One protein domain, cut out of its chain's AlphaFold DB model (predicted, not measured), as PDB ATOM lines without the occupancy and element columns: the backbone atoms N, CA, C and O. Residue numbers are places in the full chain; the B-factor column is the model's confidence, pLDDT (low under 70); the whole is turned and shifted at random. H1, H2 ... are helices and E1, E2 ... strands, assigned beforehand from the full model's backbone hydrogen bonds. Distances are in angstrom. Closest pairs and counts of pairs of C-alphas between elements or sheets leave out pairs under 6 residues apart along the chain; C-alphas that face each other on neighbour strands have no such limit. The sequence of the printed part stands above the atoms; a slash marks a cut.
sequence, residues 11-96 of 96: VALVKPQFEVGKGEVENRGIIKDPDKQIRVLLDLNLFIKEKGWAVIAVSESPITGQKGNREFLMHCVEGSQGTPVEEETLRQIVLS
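AT A GLANCE: This is residues 11 to 96 of the 96 residues of an uncharacterized protein of Nitrospinae bacterium (UniProt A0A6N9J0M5). A small three-stranded antiparallel sheet makes one layer, and two helices make the other: the long H2 runs over one face of the sheet along its strands, and H3 packs beside it toward the E2 edge, while the other face has no named helix on it. At one end of the long axis lie the short helix H1 and a long link, residues 20 to 33, with no named element; the turn around Ser 80, after E3, makes the opposite end. The printed part has 86 residues with three named helices and three named strands, in the order E1 H1 H2 E2 E3 H3, and the sheet's order is E1, E3, E2. The class is mixed, helices and strands. The whole is compact, with a radius of gyration of the C-alphas of 12.8 A, and elongated in outline, with spans of 42 by 25 by 20 A.

HOW THE PARTS SIT: In the sheet, E3, residues 72 to 78, is the inner strand, and E1, residues 11 to 14, and E2, residues 53 to 60, are the edge strands. E2 and E3 form a hairpin, antiparallel with 160 degrees between their directions; N 56 and O 75 are 2.8 A apart and N 73 and O 59 are 2.8 A apart, both within hydrogen-bond range. E2 bends by 55 degrees at residue 56. E1 and E3 are antiparallel at 140 degrees, with N 14 and O 72 at 2.7 A and N 74 and O 12 at 2.9 A, within hydrogen-bond range. H2, residues 34 to 50, is on the sheet at a height over the sheet of 9.6 A. It lies over E3 and runs along the strands, at 13 degrees to E3 on the local plane; it is only just not over E2, on which 2 of its 17 C-alphas fall. The closest C-alphas of H2 and E2 are those of Asn 45 and Val 55, 6.2 A apart. H3, residues 87 to 95, is also on the sheet, and its closest C-alphas to E2 are those of Ile 93 and Ser 59, 6.8 A apart. H2 and H3 touch, with the C-alphas of Ile 38 and Arg 91 closest at 6.0 A; they run opposite ways at a shallow tilt of 34 degrees, only just short of steep. H1, residues 16 to 19, is not on the sheet. It touches H2 at residues 36 to 40 alone, the closest C-alphas being those of Pro 16 and Gln 37, 5.9 A apart. H1 is apart from H3 and from E2, and only just apart from E3, at 8.4 A. E1, H1 with H2, and E2 form a split strand-helix-strand unit, two strands running the same way with helices between them in the chain and E3 between them in the sheet; its crossover is right-handed. In H2 and H3 every O i to N i+4 pair is within hydrogen-bond range, and H1 is too short for such a pair.

IN THESE COORDINATES: E3 is 19.8 A long from first to last C-alpha and E2 is 20.6 A. E1 begins at C-alpha 11, at (84.885, -65.684, -12.921), and is 9.6 A long. H2 runs 24.3 A, from C-alpha 34 at (73.703, -83.350, -6.496) to C-alpha 50. H3 is 12.5 A long and ends at C-alpha 95, at (79.780, -84.372, -3.312). H1 is 5.0 A long.

THE WHOLE: The two C-alphas farthest apart are those of Asn 27 and Ser 80, at 42.2 A. The printed part has no cut. The links H1 to H2 and E2 to E3 are long, with 14 and 11 residues. The mean pLDDT of the printed part is 91.2, and residues 22 to 24 and residue 27 are under 70.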
ATOM      1  N   VAL A  11      85.490 -64.918 -14.015       96.94
ATOM      2  CA  VAL A  11      84.885 -65.684 -12.921       96.94
ATOM      3  C   VAL A  11      83.372 -65.565 -13.045       96.94
ATOM      4  O   VAL A  11      82.828 -64.460 -13.008       96.94
ATOM      5  N   ALA A  12      82.695 -66.695 -13.232       95.81
ATOM      6  CA  ALA A  12      81.248 -66.766 -13.388       95.81
ATOM      7  C   ALA A  12      80.601 -67.389 -12.149       95.81
ATOM      8  O   ALA A  12      81.023 -68.449 -11.688       95.81
ATOM      9  N   LEU A  13      79.553 -66.742 -11.634       96.56
ATOM     10  CA  LEU A  13      78.687 -67.313 -10.606       96.56
ATOM     11  C   LEU A  13      77.622 -68.183 -11.278       96.56
ATOM     12  O   LEU A  13      76.770 -67.680 -12.010       96.56
ATOM     13  N   VAL A  14      77.671 -69.478 -11.003       95.81
ATOM     14  CA  VAL A  14      76.756 -70.498 -11.504       95.81
ATOM     15  C   VAL A  14      75.648 -70.733 -10.497       95.81
ATOM     16  O   VAL A  14      75.895 -70.988  -9.316       95.81
ATOM     17  N   LYS A  15      74.414 -70.685 -10.989       93.38
ATOM     18  CA  LYS A  15      73.195 -70.818 -10.193       93.38
ATOM     19  C   LYS A  15      72.351 -71.970 -10.737       93.38
ATOM     20  O   LYS A  15      71.496 -71.724 -11.591       93.38
ATOM     21  N   PRO A  16      72.561 -73.215 -10.268       91.19
ATOM     22  CA  PRO A  16      71.928 -74.401 -10.846       91.19
ATOM     23  C   PRO A  16      70.409 -74.288 -11.017       91.19
ATOM     24  O   PRO A  16      69.870 -74.738 -12.019       91.19
ATOM     25  N   GLN A  17      69.716 -73.609 -10.099       88.50
ATOM     26  CA  GLN A  17      68.266 -73.395 -10.144       88.50
ATOM     27  C   GLN A  17      67.752 -72.629 -11.377       88.50
ATOM     28  O   GLN A  17      66.551 -72.661 -11.637       88.50
ATOM     29  N   PHE A  18      68.624 -71.925 -12.104       87.38
ATOM     30  CA  PHE A  18      68.283 -71.229 -13.350       87.38
ATOM     31  C   PHE A  18      68.774 -71.955 -14.606       87.38
ATOM     32  O   PHE A  18      68.290 -71.650 -15.692       87.38
ATOM     33  N   GLU A  19      69.699 -72.904 -14.453       84.56
ATOM     34  CA  GLU A  19      70.315 -73.647 -15.558       84.56
ATOM     35  C   GLU A  19      69.596 -74.976 -15.839       84.56
ATOM     36  O   GLU A  19      69.625 -75.486 -16.957       84.56
ATOM     37  N   VAL A  20      68.905 -75.535 -14.842       82.12
ATOM     38  CA  VAL A  20      68.073 -76.732 -15.022       82.12
ATOM     39  C   VAL A  20      66.769 -76.416 -15.768       82.12
ATOM     40  O   VAL A  20      66.188 -75.334 -15.641       82.12
ATOM     41  N   GLY A  21      66.270 -77.383 -16.545       74.88
ATOM     42  CA  GLY A  21      65.071 -77.212 -17.368       74.88
ATOM     43  C   GLY A  21      63.792 -76.921 -16.563       74.88
ATOM     44  O   GLY A  21      63.665 -77.263 -15.384       74.88
ATOM     45  N   LYS A  22      62.787 -76.314 -17.218       64.81
ATOM     46  CA  LYS A  22      61.460 -76.078 -16.614       64.81
ATOM     47  C   LYS A  22      60.859 -77.407 -16.138       64.81
ATOM     48  O   LYS A  22      60.531 -78.257 -16.957       64.81
ATOM     49  N   GLY A  23      60.680 -77.552 -14.825       65.62
ATOM     50  CA  GLY A  23      60.124 -78.757 -14.193       65.62
ATOM     51  C   GLY A  23      61.140 -79.609 -13.428       65.62
ATOM     52  O   GLY A  23      60.732 -80.501 -12.695       65.62
ATOM     53  N   GLU A  24      62.439 -79.311 -13.524       67.12
ATOM     54  CA  GLU A  24      63.474 -80.035 -12.772       67.12
ATOM     55  C   GLU A  24      63.749 -79.443 -11.379       67.12
ATOM     56  O   GLU A  24      64.498 -80.025 -10.589       67.12
ATOM     57  N   VAL A  25      63.117 -78.316 -11.042       70.38
ATOM     58  CA  VAL A  25      63.261 -77.658  -9.740       70.38
ATOM     59  C   VAL A  25      62.206 -78.162  -8.755       70.38
ATOM     60  O   VAL A  25      61.014 -78.167  -9.061       70.38
ATOM     61  N   GLU A  26      62.635 -78.561  -7.556       70.69
ATOM     62  CA  GLU A  26      61.736 -79.024  -6.493       70.69
ATOM     63  C   GLU A  26      60.829 -77.894  -5.970       70.69
ATOM     64  O   GLU A  26      61.054 -76.698  -6.206       70.69
ATOM     65  N   ASN A  27      59.809 -78.277  -5.194       62.97
ATOM     66  CA  ASN A  27      58.899 -77.343  -4.532       62.97
ATOM     67  C   ASN A  27      59.678 -76.212  -3.833       62.97
ATOM     68  O   ASN A  27      60.512 -76.458  -2.965       62.97
ATOM     69  N   ARG A  28      59.334 -74.961  -4.183       70.94
ATOM     70  CA  ARG A  28      59.934 -73.675  -3.746       70.94
ATOM     71  C   ARG A  28      61.147 -73.163  -4.528       70.94
ATOM     72  O   ARG A  28      61.542 -72.023  -4.267       70.94
ATOM     73  N   GLY A  29      61.663 -73.882  -5.521       77.00
ATOM     74  CA  GLY A  29      62.744 -73.360  -6.362       77.00
ATOM     75  C   GLY A  29      64.156 -73.703  -5.858       77.00
ATOM     76  O   GLY A  29      65.068 -72.901  -6.053       77.00
ATOM     77  N   ILE A  30      64.314 -74.818  -5.133       83.94
ATOM     78  CA  ILE A  30      65.595 -75.262  -4.555       83.94
ATOM     79  C   ILE A  30      66.082 -76.510  -5.300       83.94
ATOM     80  O   ILE A  30      65.286 -77.409  -5.567       83.94
ATOM     81  N   ILE A  31      67.377 -76.575  -5.614       86.31
ATOM     82  CA  ILE A  31      68.043 -77.758  -6.173       86.31
ATOM     83  C   ILE A  31      68.895 -78.420  -5.092       86.31
ATOM     84  O   ILE A  31      69.971 -77.930  -4.753       86.31
ATOM     85  N   LYS A  32      68.408 -79.542  -4.553       85.19
ATOM     86  CA  LYS A  32      69.146 -80.366  -3.579       85.19
ATOM     87  C   LYS A  32      69.854 -81.556  -4.208       85.19
ATOM     88  O   LYS A  32      70.839 -82.024  -3.656       85.19
ATOM     89  N   ASP A  33      69.328 -82.030  -5.330       90.69
ATOM     90  CA  ASP A  33      69.862 -83.167  -6.063       90.69
ATOM     91  C   ASP A  33      71.289 -82.867  -6.579       90.69
ATOM     92  O   ASP A  33      71.446 -81.979  -7.433       90.69
ATOM     93  N   PRO A  34      72.325 -83.563  -6.069       93.12
ATOM     94  CA  PRO A  34      73.703 -83.350  -6.496       93.12
ATOM     95  C   PRO A  34      73.908 -83.718  -7.967       93.12
ATOM     96  O   PRO A  34      74.703 -83.063  -8.636       93.12
ATOM     97  N   ASP A  35      73.155 -84.672  -8.520       94.00
ATOM     98  CA  ASP A  35      73.299 -85.061  -9.927       94.00
ATOM     99  C   ASP A  35      72.863 -83.927 -10.861       94.00
ATOM    100  O   ASP A  35      73.491 -83.689 -11.896       94.00
ATOM    101  N   LYS A  36      71.848 -83.146 -10.467       92.88
ATOM    102  CA  LYS A  36      71.448 -81.932 -11.199       92.88
ATOM    103  C   LYS A  36      72.520 -80.849 -11.132       92.88
ATOM    104  O   LYS A  36      72.776 -80.190 -12.136       92.88
ATOM    105  N   GLN A  37      73.157 -80.666  -9.974       94.31
ATOM    106  CA  GLN A  37      74.250 -79.698  -9.815       94.31
ATOM    107  C   GLN A  37      75.469 -80.105 -10.658       94.31
ATOM    108  O   GLN A  37      75.993 -79.280 -11.402       94.31
ATOM    109  N   ILE A  38      75.864 -81.384 -10.613       96.38
ATOM    110  CA  ILE A  38      76.950 -81.948 -11.431       96.38
ATOM    111  C   ILE A  38      76.652 -81.747 -12.914       96.38
ATOM    112  O   ILE A  38      77.506 -81.248 -13.644       96.38
ATOM    113  N   ARG A  39      75.438 -82.088 -13.359       95.94
ATOM    114  CA  ARG A  39      75.029 -81.922 -14.756       95.94
ATOM    115  C   ARG A  39      75.180 -80.477 -15.224       95.94
ATOM    116  O   ARG A  39      75.775 -80.254 -16.269       95.94
ATOM    117  N   VAL A  40      74.721 -79.507 -14.432       95.69
ATOM    118  CA  VAL A  40      74.876 -78.079 -14.758       95.69
ATOM    119  C   VAL A  40      76.349 -77.695 -14.915       95.69
ATOM    120  O   VAL A  40      76.702 -77.015 -15.877       95.69
ATOM    121  N   LEU A  41      77.225 -78.134 -14.005       97.12
ATOM    122  CA  LEU A  41      78.657 -77.833 -14.097       97.12
ATOM    123  C   LEU A  41      79.308 -78.475 -15.330       97.12
ATOM    124  O   LEU A  41      80.134 -77.833 -15.977       97.12
ATOM    125  N   LEU A  42      78.927 -79.709 -15.675       97.50
ATOM    126  CA  LEU A  42      79.414 -80.405 -16.870       97.50
ATOM    127  C   LEU A  42      78.937 -79.726 -18.161       97.50
ATOM    128  O   LEU A  42      79.751 -79.469 -19.049       97.50
ATOM    129  N   ASP A  43      77.651 -79.378 -18.240       96.75
ATOM    130  CA  ASP A  43      77.055 -78.711 -19.400       96.75
ATOM    131  C   ASP A  43      77.702 -77.332 -19.631       96.75
ATOM    132  O   ASP A  43      78.057 -76.981 -20.761       96.75
ATOM    133  N   LEU A  44      77.949 -76.566 -18.560       96.88
ATOM    134  CA  LEU A  44      78.656 -75.285 -18.640       96.88
ATOM    135  C   LEU A  44      80.134 -75.450 -19.007       96.88
ATOM    136  O   LEU A  44      80.645 -74.673 -19.815       96.88
ATOM    137  N   ASN A  45      80.823 -76.458 -18.464       96.94
ATOM    138  CA  ASN A  45      82.208 -76.754 -18.835       96.94
ATOM    139  C   ASN A  45      82.326 -77.054 -20.338       96.94
ATOM    140  O   ASN A  45      83.185 -76.494 -21.023       96.94
ATOM    141  N   LEU A  46      81.412 -77.873 -20.872       96.81
ATOM    142  CA  LEU A  46      81.347 -78.170 -22.301       96.81
ATOM    143  C   LEU A  46      81.039 -76.915 -23.127       96.81
ATOM    144  O   LEU A  46      81.745 -76.634 -24.095       96.81
ATOM    145  N   PHE A  47      80.049 -76.116 -22.720       95.88
ATOM    146  CA  PHE A  47      79.705 -74.868 -23.400       95.88
ATOM    147  C   PHE A  47      80.894 -73.899 -23.476       95.88
ATOM    148  O   PHE A  47      81.167 -73.334 -24.536       95.88
ATOM    149  N   ILE A  48      81.631 -73.714 -22.376       95.69
ATOM    150  CA  ILE A  48      82.830 -72.863 -22.331       95.69
ATOM    151  C   ILE A  48      83.912 -73.406 -23.275       95.69
ATOM    152  O   ILE A  48      84.481 -72.640 -24.061       95.69
ATOM    153  N   LYS A  49      84.126 -74.727 -23.274       95.62
ATOM    154  CA  LYS A  49      85.056 -75.410 -24.181       95.62
ATOM    155  C   LYS A  49      84.722 -75.179 -25.653       95.62
ATOM    156  O   LYS A  49      85.603 -74.823 -26.432       95.62
ATOM    157  N   GLU A  50      83.453 -75.291 -26.037       96.38
ATOM    158  CA  GLU A  50      82.988 -75.032 -27.407       96.38
ATOM    159  C   GLU A  50      83.193 -73.576 -27.859       96.38
ATOM    160  O   GLU A  50      83.239 -73.290 -29.056       96.38
ATOM    161  N   LYS A  51      83.345 -72.633 -26.919       94.25
ATOM    162  CA  LYS A  51      83.694 -71.235 -27.219       94.25
ATOM    163  C   LYS A  51      85.201 -70.983 -27.320       94.25
ATOM    164  O   LYS A  51      85.580 -69.830 -27.525       94.25
ATOM    165  N   GLY A  52      86.038 -72.017 -27.205       94.75
ATOM    166  CA  GLY A  52      87.502 -71.919 -27.248       94.75
ATOM    167  C   GLY A  52      88.135 -71.493 -25.920       94.75
ATOM    168  O   GLY A  52      89.233 -70.944 -25.912       94.75
ATOM    169  N   TRP A  53      87.425 -71.682 -24.808       96.56
ATOM    170  CA  TRP A  53      87.866 -71.321 -23.459       96.56
ATOM    171  C   TRP A  53      88.017 -72.581 -22.605       96.56
ATOM    172  O   TRP A  53      87.526 -73.646 -22.968       96.56
ATOM    173  N   ALA A  54      88.696 -72.477 -21.469       97.12
ATOM    174  CA  ALA A  54      88.848 -73.569 -20.516       97.12
ATOM    175  C   ALA A  54      88.378 -73.118 -19.135       97.12
ATOM    176  O   ALA A  54      88.744 -72.032 -18.687       97.12
ATOM    177  N   VAL A  55      87.594 -73.957 -18.456       98.31
ATOM    178  CA  VAL A  55      87.365 -73.829 -17.013       98.31
ATOM    179  C   VAL A  55      88.572 -74.437 -16.313       98.31
ATOM    180  O   VAL A  55      88.848 -75.614 -16.516       98.31
ATOM    181  N   ILE A  56      89.284 -73.663 -15.501       98.12
ATOM    182  CA  ILE A  56      90.525 -74.109 -14.843       98.12
ATOM    183  C   ILE A  56      90.366 -74.329 -13.340       98.12
ATOM    184  O   ILE A  56      91.174 -75.022 -12.729       98.12
ATOM    185  N   ALA A  57      89.312 -73.775 -12.743       97.81
ATOM    186  CA  ALA A  57      88.961 -74.016 -11.351       97.81
ATOM    187  C   ALA A  57      87.455 -73.871 -11.143       97.81
ATOM    188  O   ALA A  57      86.797 -73.045 -11.783       97.81
ATOM    189  N   VAL A  58      86.928 -74.657 -10.207       98.00
ATOM    190  CA  VAL A  58      85.564 -74.530  -9.702       98.00
ATOM    191  C   VAL A  58      85.603 -74.578  -8.181       98.00
ATOM    192  O   VAL A  58      86.411 -75.297  -7.598       98.00
ATOM    193  N   SER A  59      84.750 -73.792  -7.540       97.00
ATOM    194  CA  SER A  59      84.568 -73.792  -6.088       97.00
ATOM    195  C   SER A  59      83.092 -73.629  -5.761       97.00
ATOM    196  O   SER A  59      82.361 -72.978  -6.508       97.00
ATOM    197  N   GLU A  60      82.652 -74.144  -4.615       96.44
ATOM    198  CA  GLU A  60      81.393 -73.692  -4.026       96.44
ATOM    199  C   GLU A  60      81.501 -72.203  -3.650       96.44
ATOM    200  O   GLU A  60      82.562 -71.717  -3.243       96.44
ATOM    201  N   SER A  61      80.410 -71.464  -3.839       95.00
ATOM    202  CA  SER A  61      80.293 -70.076  -3.404       95.00
ATOM    203  C   SER A  61      80.270 -70.012  -1.873       95.00
ATOM    204  O   SER A  61      79.533 -70.769  -1.242       95.00
ATOM    205  N   PRO A  62      80.982 -69.061  -1.239       93.00
ATOM    206  CA  PRO A  62      80.954 -68.903   0.217       93.00
ATOM    207  C   PRO A  62      79.585 -68.439   0.739       93.00
ATOM    208  O   PRO A  62      79.331 -68.472   1.943       93.00
ATOM    209  N   ILE A  63      78.711 -67.969  -0.156       90.44
ATOM    210  CA  ILE A  63      77.338 -67.574   0.148       90.44
ATOM    211  C   ILE A  63      76.355 -68.432  -0.640       90.44
ATOM    212  O   ILE A  63      76.577 -68.746  -1.811       90.44
ATOM    213  N   THR A  64      75.236 -68.767  -0.006       88.56
ATOM    214  CA  THR A  64      74.140 -69.469  -0.672       88.56
ATOM    215  C   THR A  64      73.244 -68.491  -1.425       88.56
ATOM    216  O   THR A  64      73.051 -67.338  -1.028       88.56
ATOM    217  N   GLY A  65      72.675 -68.973  -2.527       84.31
ATOM    218  CA  GLY A  65      71.680 -68.255  -3.303       84.31
ATOM    219  C   GLY A  65      70.372 -68.058  -2.540       84.31
ATOM    220  O   GLY A  65      70.132 -68.622  -1.467       84.31
ATOM    221  N   GLN A  66      69.457 -67.288  -3.129       74.62
ATOM    222  CA  GLN A  66      68.128 -67.093  -2.548       74.62
ATOM    223  C   GLN A  66      67.449 -68.444  -2.279       74.62
ATOM    224  O   GLN A  66      67.475 -69.352  -3.114       74.62
ATOM    225  N   LYS A  67      66.823 -68.554  -1.100       83.31
ATOM    226  CA  LYS A  67      66.186 -69.778  -0.581       83.31
ATOM    227  C   LYS A  67      67.153 -70.935  -0.267       83.31
ATOM    228  O   LYS A  67      66.681 -72.045  -0.043       83.31
ATOM    229  N   GLY A  68      68.462 -70.675  -0.198       85.62
ATOM    230  CA  GLY A  68      69.468 -71.649   0.236       85.62
ATOM    231  C   GLY A  68      69.984 -72.566  -0.873       85.62
ATOM    232  O   GLY A  68      70.421 -73.673  -0.580       85.62
ATOM    233  N   ASN A  69      69.909 -72.144  -2.140       89.69
ATOM    234  CA  ASN A  69      70.535 -72.890  -3.235       89.69
ATOM    235  C   ASN A  69      72.062 -72.847  -3.100       89.69
ATOM    236  O   ASN A  69      72.625 -71.776  -2.860       89.69
ATOM    237  N   ARG A  70      72.722 -73.991  -3.298       92.69
ATOM    238  CA  ARG A  70      74.172 -74.021  -3.516       92.69
ATOM    239  C   ARG A  70      74.472 -73.356  -4.857       92.69
ATOM    240  O   ARG A  70      73.796 -73.627  -5.848       92.69
ATOM    241  N   GLU A  71      75.449 -72.463  -4.863       95.31
ATOM    242  CA  GLU A  71      75.932 -71.758  -6.052       95.31
ATOM    243  C   GLU A  71      77.432 -72.032  -6.187       95.31
ATOM    244  O   GLU A  71      78.099 -72.337  -5.197       95.31
ATOM    245  N   PHE A  72      77.972 -71.928  -7.397       96.81
ATOM    246  CA  PHE A  72      79.371 -72.260  -7.677       96.81
ATOM    247  C   PHE A  72      80.072 -71.109  -8.389       96.81
ATOM    248  O   PHE A  72      79.443 -70.332  -9.099       96.81
ATOM    249  N   LEU A  73      81.381 -71.000  -8.219       98.12
ATOM    250  CA  LEU A  73      82.235 -70.086  -8.966       98.12
ATOM    251  C   LEU A  73      83.037 -70.901  -9.978       98.12
ATOM    252  O   LEU A  73      83.712 -71.847  -9.586       98.12
ATOM    253  N   MET A  74      82.975 -70.530 -11.257       98.00
ATOM    254  CA  MET A  74      83.810 -71.103 -12.317       98.00
ATOM    255  C   MET A  74      84.820 -70.066 -12.791       98.00
ATOM    256  O   MET A  74      84.438 -68.968 -13.198       98.00
ATOM    257  N   HIS A  75      86.099 -70.423 -12.754       98.25
ATOM    258  CA  HIS A  75      87.192 -69.619 -13.285       98.25
ATOM    259  C   HIS A  75      87.542 -70.104 -14.687       98.25
ATOM    260  O   HIS A  75      87.891 -71.269 -14.877       98.25
ATOM    261  N   CYS A  76      87.434 -69.208 -15.663       97.69
ATOM    262  CA  CYS A  76      87.623 -69.498 -17.072       97.69
ATOM    263  C   CYS A  76      88.729 -68.624 -17.674       97.69
ATOM    264  O   CYS A  76      88.763 -67.411 -17.451       97.69
ATOM    265  N   VAL A  77      89.556 -69.233 -18.517       97.19
ATOM    266  CA  VAL A  77      90.625 -68.578 -19.286       97.19
ATOM    267  C   VAL A  77      90.525 -68.964 -20.761       97.19
ATOM    268  O   VAL A  77      89.762 -69.865 -21.127       97.19
ATOM    269  N   GLU A  78      91.273 -68.289 -21.631       96.12
ATOM    270  CA  GLU A  78      91.388 -68.704 -23.030       96.12
ATOM    271  C   GLU A  78      91.975 -70.123 -23.115       96.12
ATOM    272  O   GLU A  78      92.878 -70.472 -22.358       96.12
ATOM    273  N   GLY A  79      91.466 -70.968 -24.018       93.75
ATOM    274  CA  GLY A  79      91.761 -72.407 -24.001       93.75
ATOM    275  C   GLY A  79      93.244 -72.765 -24.160       93.75
ATOM    276  O   GLY A  79      93.660 -73.834 -23.728       93.75
ATOM    277  N   SER A  80      94.056 -71.876 -24.735       92.94
ATOM    278  CA  SER A  80      95.512 -72.037 -24.840       92.94
ATOM    279  C   SER A  80      96.285 -71.665 -23.569       92.94
ATOM    280  O   SER A  80      97.490 -71.893 -23.516       92.94
ATOM    281  N   GLN A  81      95.631 -71.064 -22.574       92.38
ATOM    282  CA  GLN A  81      96.272 -70.490 -21.387       92.38
ATOM    283  C   GLN A  81      96.093 -71.317 -20.112       92.38
ATOM    284  O   GLN A  81      96.641 -70.951 -19.075       92.38
ATOM    285  N   GLY A  82      95.353 -72.426 -20.154       91.50
ATOM    286  CA  GLY A  82      95.082 -73.199 -18.950       91.50
ATOM    287  C   GLY A  82      94.739 -74.656 -19.204       91.50
ATOM    288  O   GLY A  82      94.300 -75.036 -20.289       91.50
ATOM    289  N   THR A  83      94.933 -75.465 -18.166       95.44
ATOM    290  CA  THR A  83      94.547 -76.876 -18.158       95.44
ATOM    291  C   THR A  83      93.096 -76.991 -17.696       95.44
ATOM    292  O   THR A  83      92.796 -76.553 -16.584       95.44
ATOM    293  N   PRO A  84      92.191 -77.562 -18.509       96.44
ATOM    294  CA  PRO A  84      90.805 -77.744 -18.109       96.44
ATOM    295  C   PRO A  84      90.673 -78.607 -16.851       96.44
ATOM    296  O   PRO A  84      91.374 -79.607 -16.704       96.44
ATOM    297  N   VAL A  85      89.730 -78.242 -15.987       97.00
ATOM    298  CA  VAL A  85      89.311 -79.052 -14.841       97.00
ATOM    299  C   VAL A  85      88.790 -80.414 -15.310       97.00
ATOM    300  O   VAL A  85      88.045 -80.511 -16.291       97.00
ATOM    301  N   GLU A  86      89.180 -81.475 -14.605       97.00
ATOM    302  CA  GLU A  86      88.695 -82.826 -14.874       97.00
ATOM    303  C   GLU A  86      87.254 -82.997 -14.378       97.00
ATOM    304  O   GLU A  86      86.850 -82.432 -13.359       97.00
ATOM    305  N   GLU A  87      86.465 -83.823 -15.070       96.50
ATOM    306  CA  GLU A  87      85.077 -84.089 -14.668       96.50
ATOM    307  C   GLU A  87      84.979 -84.666 -13.250       96.50
ATOM    308  O   GLU A  87      84.053 -84.336 -12.510       96.50
ATOM    309  N   GLU A  88      85.949 -85.488 -12.845       97.12
ATOM    310  CA  GLU A  88      86.003 -86.060 -11.499       97.12
ATOM    311  C   GLU A  88      86.161 -84.976 -10.426       97.12
ATOM    312  O   GLU A  88      85.496 -85.019  -9.394       97.12
ATOM    313  N   THR A  89      86.956 -83.936 -10.693       96.44
ATOM    314  CA  THR A  89      87.083 -82.786  -9.789       96.44
ATOM    315  C   THR A  89      85.748 -82.054  -9.627       96.44
ATOM    316  O   THR A  89      85.376 -81.695  -8.511       96.44
ATOM    317  N   LEU A  90      84.986 -81.874 -10.713       96.81
ATOM    318  CA  LEU A  90      83.655 -81.254 -10.650       96.81
ATOM    319  C   LEU A  90      82.685 -82.076  -9.794       96.81
ATOM    320  O   LEU A  90      81.925 -81.512  -9.008       96.81
ATOM    321  N   ARG A  91      82.733 -83.409  -9.914       97.12
ATOM    322  CA  ARG A  91      81.928 -84.321  -9.087       97.12
ATOM    323  C   ARG A  91      82.299 -84.209  -7.614       97.12
ATOM    324  O   ARG A  91      81.410 -84.074  -6.779       97.12
ATOM    325  N   GLN A  92      83.592 -84.205  -7.301       96.62
ATOM    326  CA  GLN A  92      84.080 -84.101  -5.925       96.62
ATOM    327  C   GLN A  92      83.643 -82.803  -5.245       96.62
ATOM    328  O   GLN A  92      83.229 -82.852  -4.093       96.62
ATOM    329  N   ILE A  93      83.649 -81.674  -5.958       95.19
ATOM    330  CA  ILE A  93      83.184 -80.380  -5.423       95.19
ATOM    331  C   ILE A  93      81.701 -80.418  -5.037       95.19
ATOM    332  O   ILE A  93      81.288 -79.798  -4.061       95.19
ATOM    333  N   VAL A  94      80.871 -81.120  -5.809       95.19
ATOM    334  CA  VAL A  94      79.441 -81.219  -5.496       95.19
ATOM    335  C   VAL A  94      79.185 -82.206  -4.356       95.19
ATOM    336  O   VAL A  94      78.264 -81.990  -3.568       95.19
ATOM    337  N   LEU A  95      79.972 -83.280  -4.272       93.56
ATOM    338  CA  LEU A  95      79.780 -84.372  -3.312       93.56
ATOM    339  C   LEU A  95      80.483 -84.165  -1.961       93.56
ATOM    340  O   LEU A  95      80.201 -84.923  -1.033       93.56
ATOM    341  N   SER A  96      81.379 -83.179  -1.849       84.75
ATOM    342  CA  SER A  96      81.955 -82.716  -0.578       84.75
ATOM    343  C   SER A  96      80.943 -81.938   0.253       84.75
ATOM    344  O   SER A  96      80.909 -82.167   1.482       84.75
TER     345      SER A  96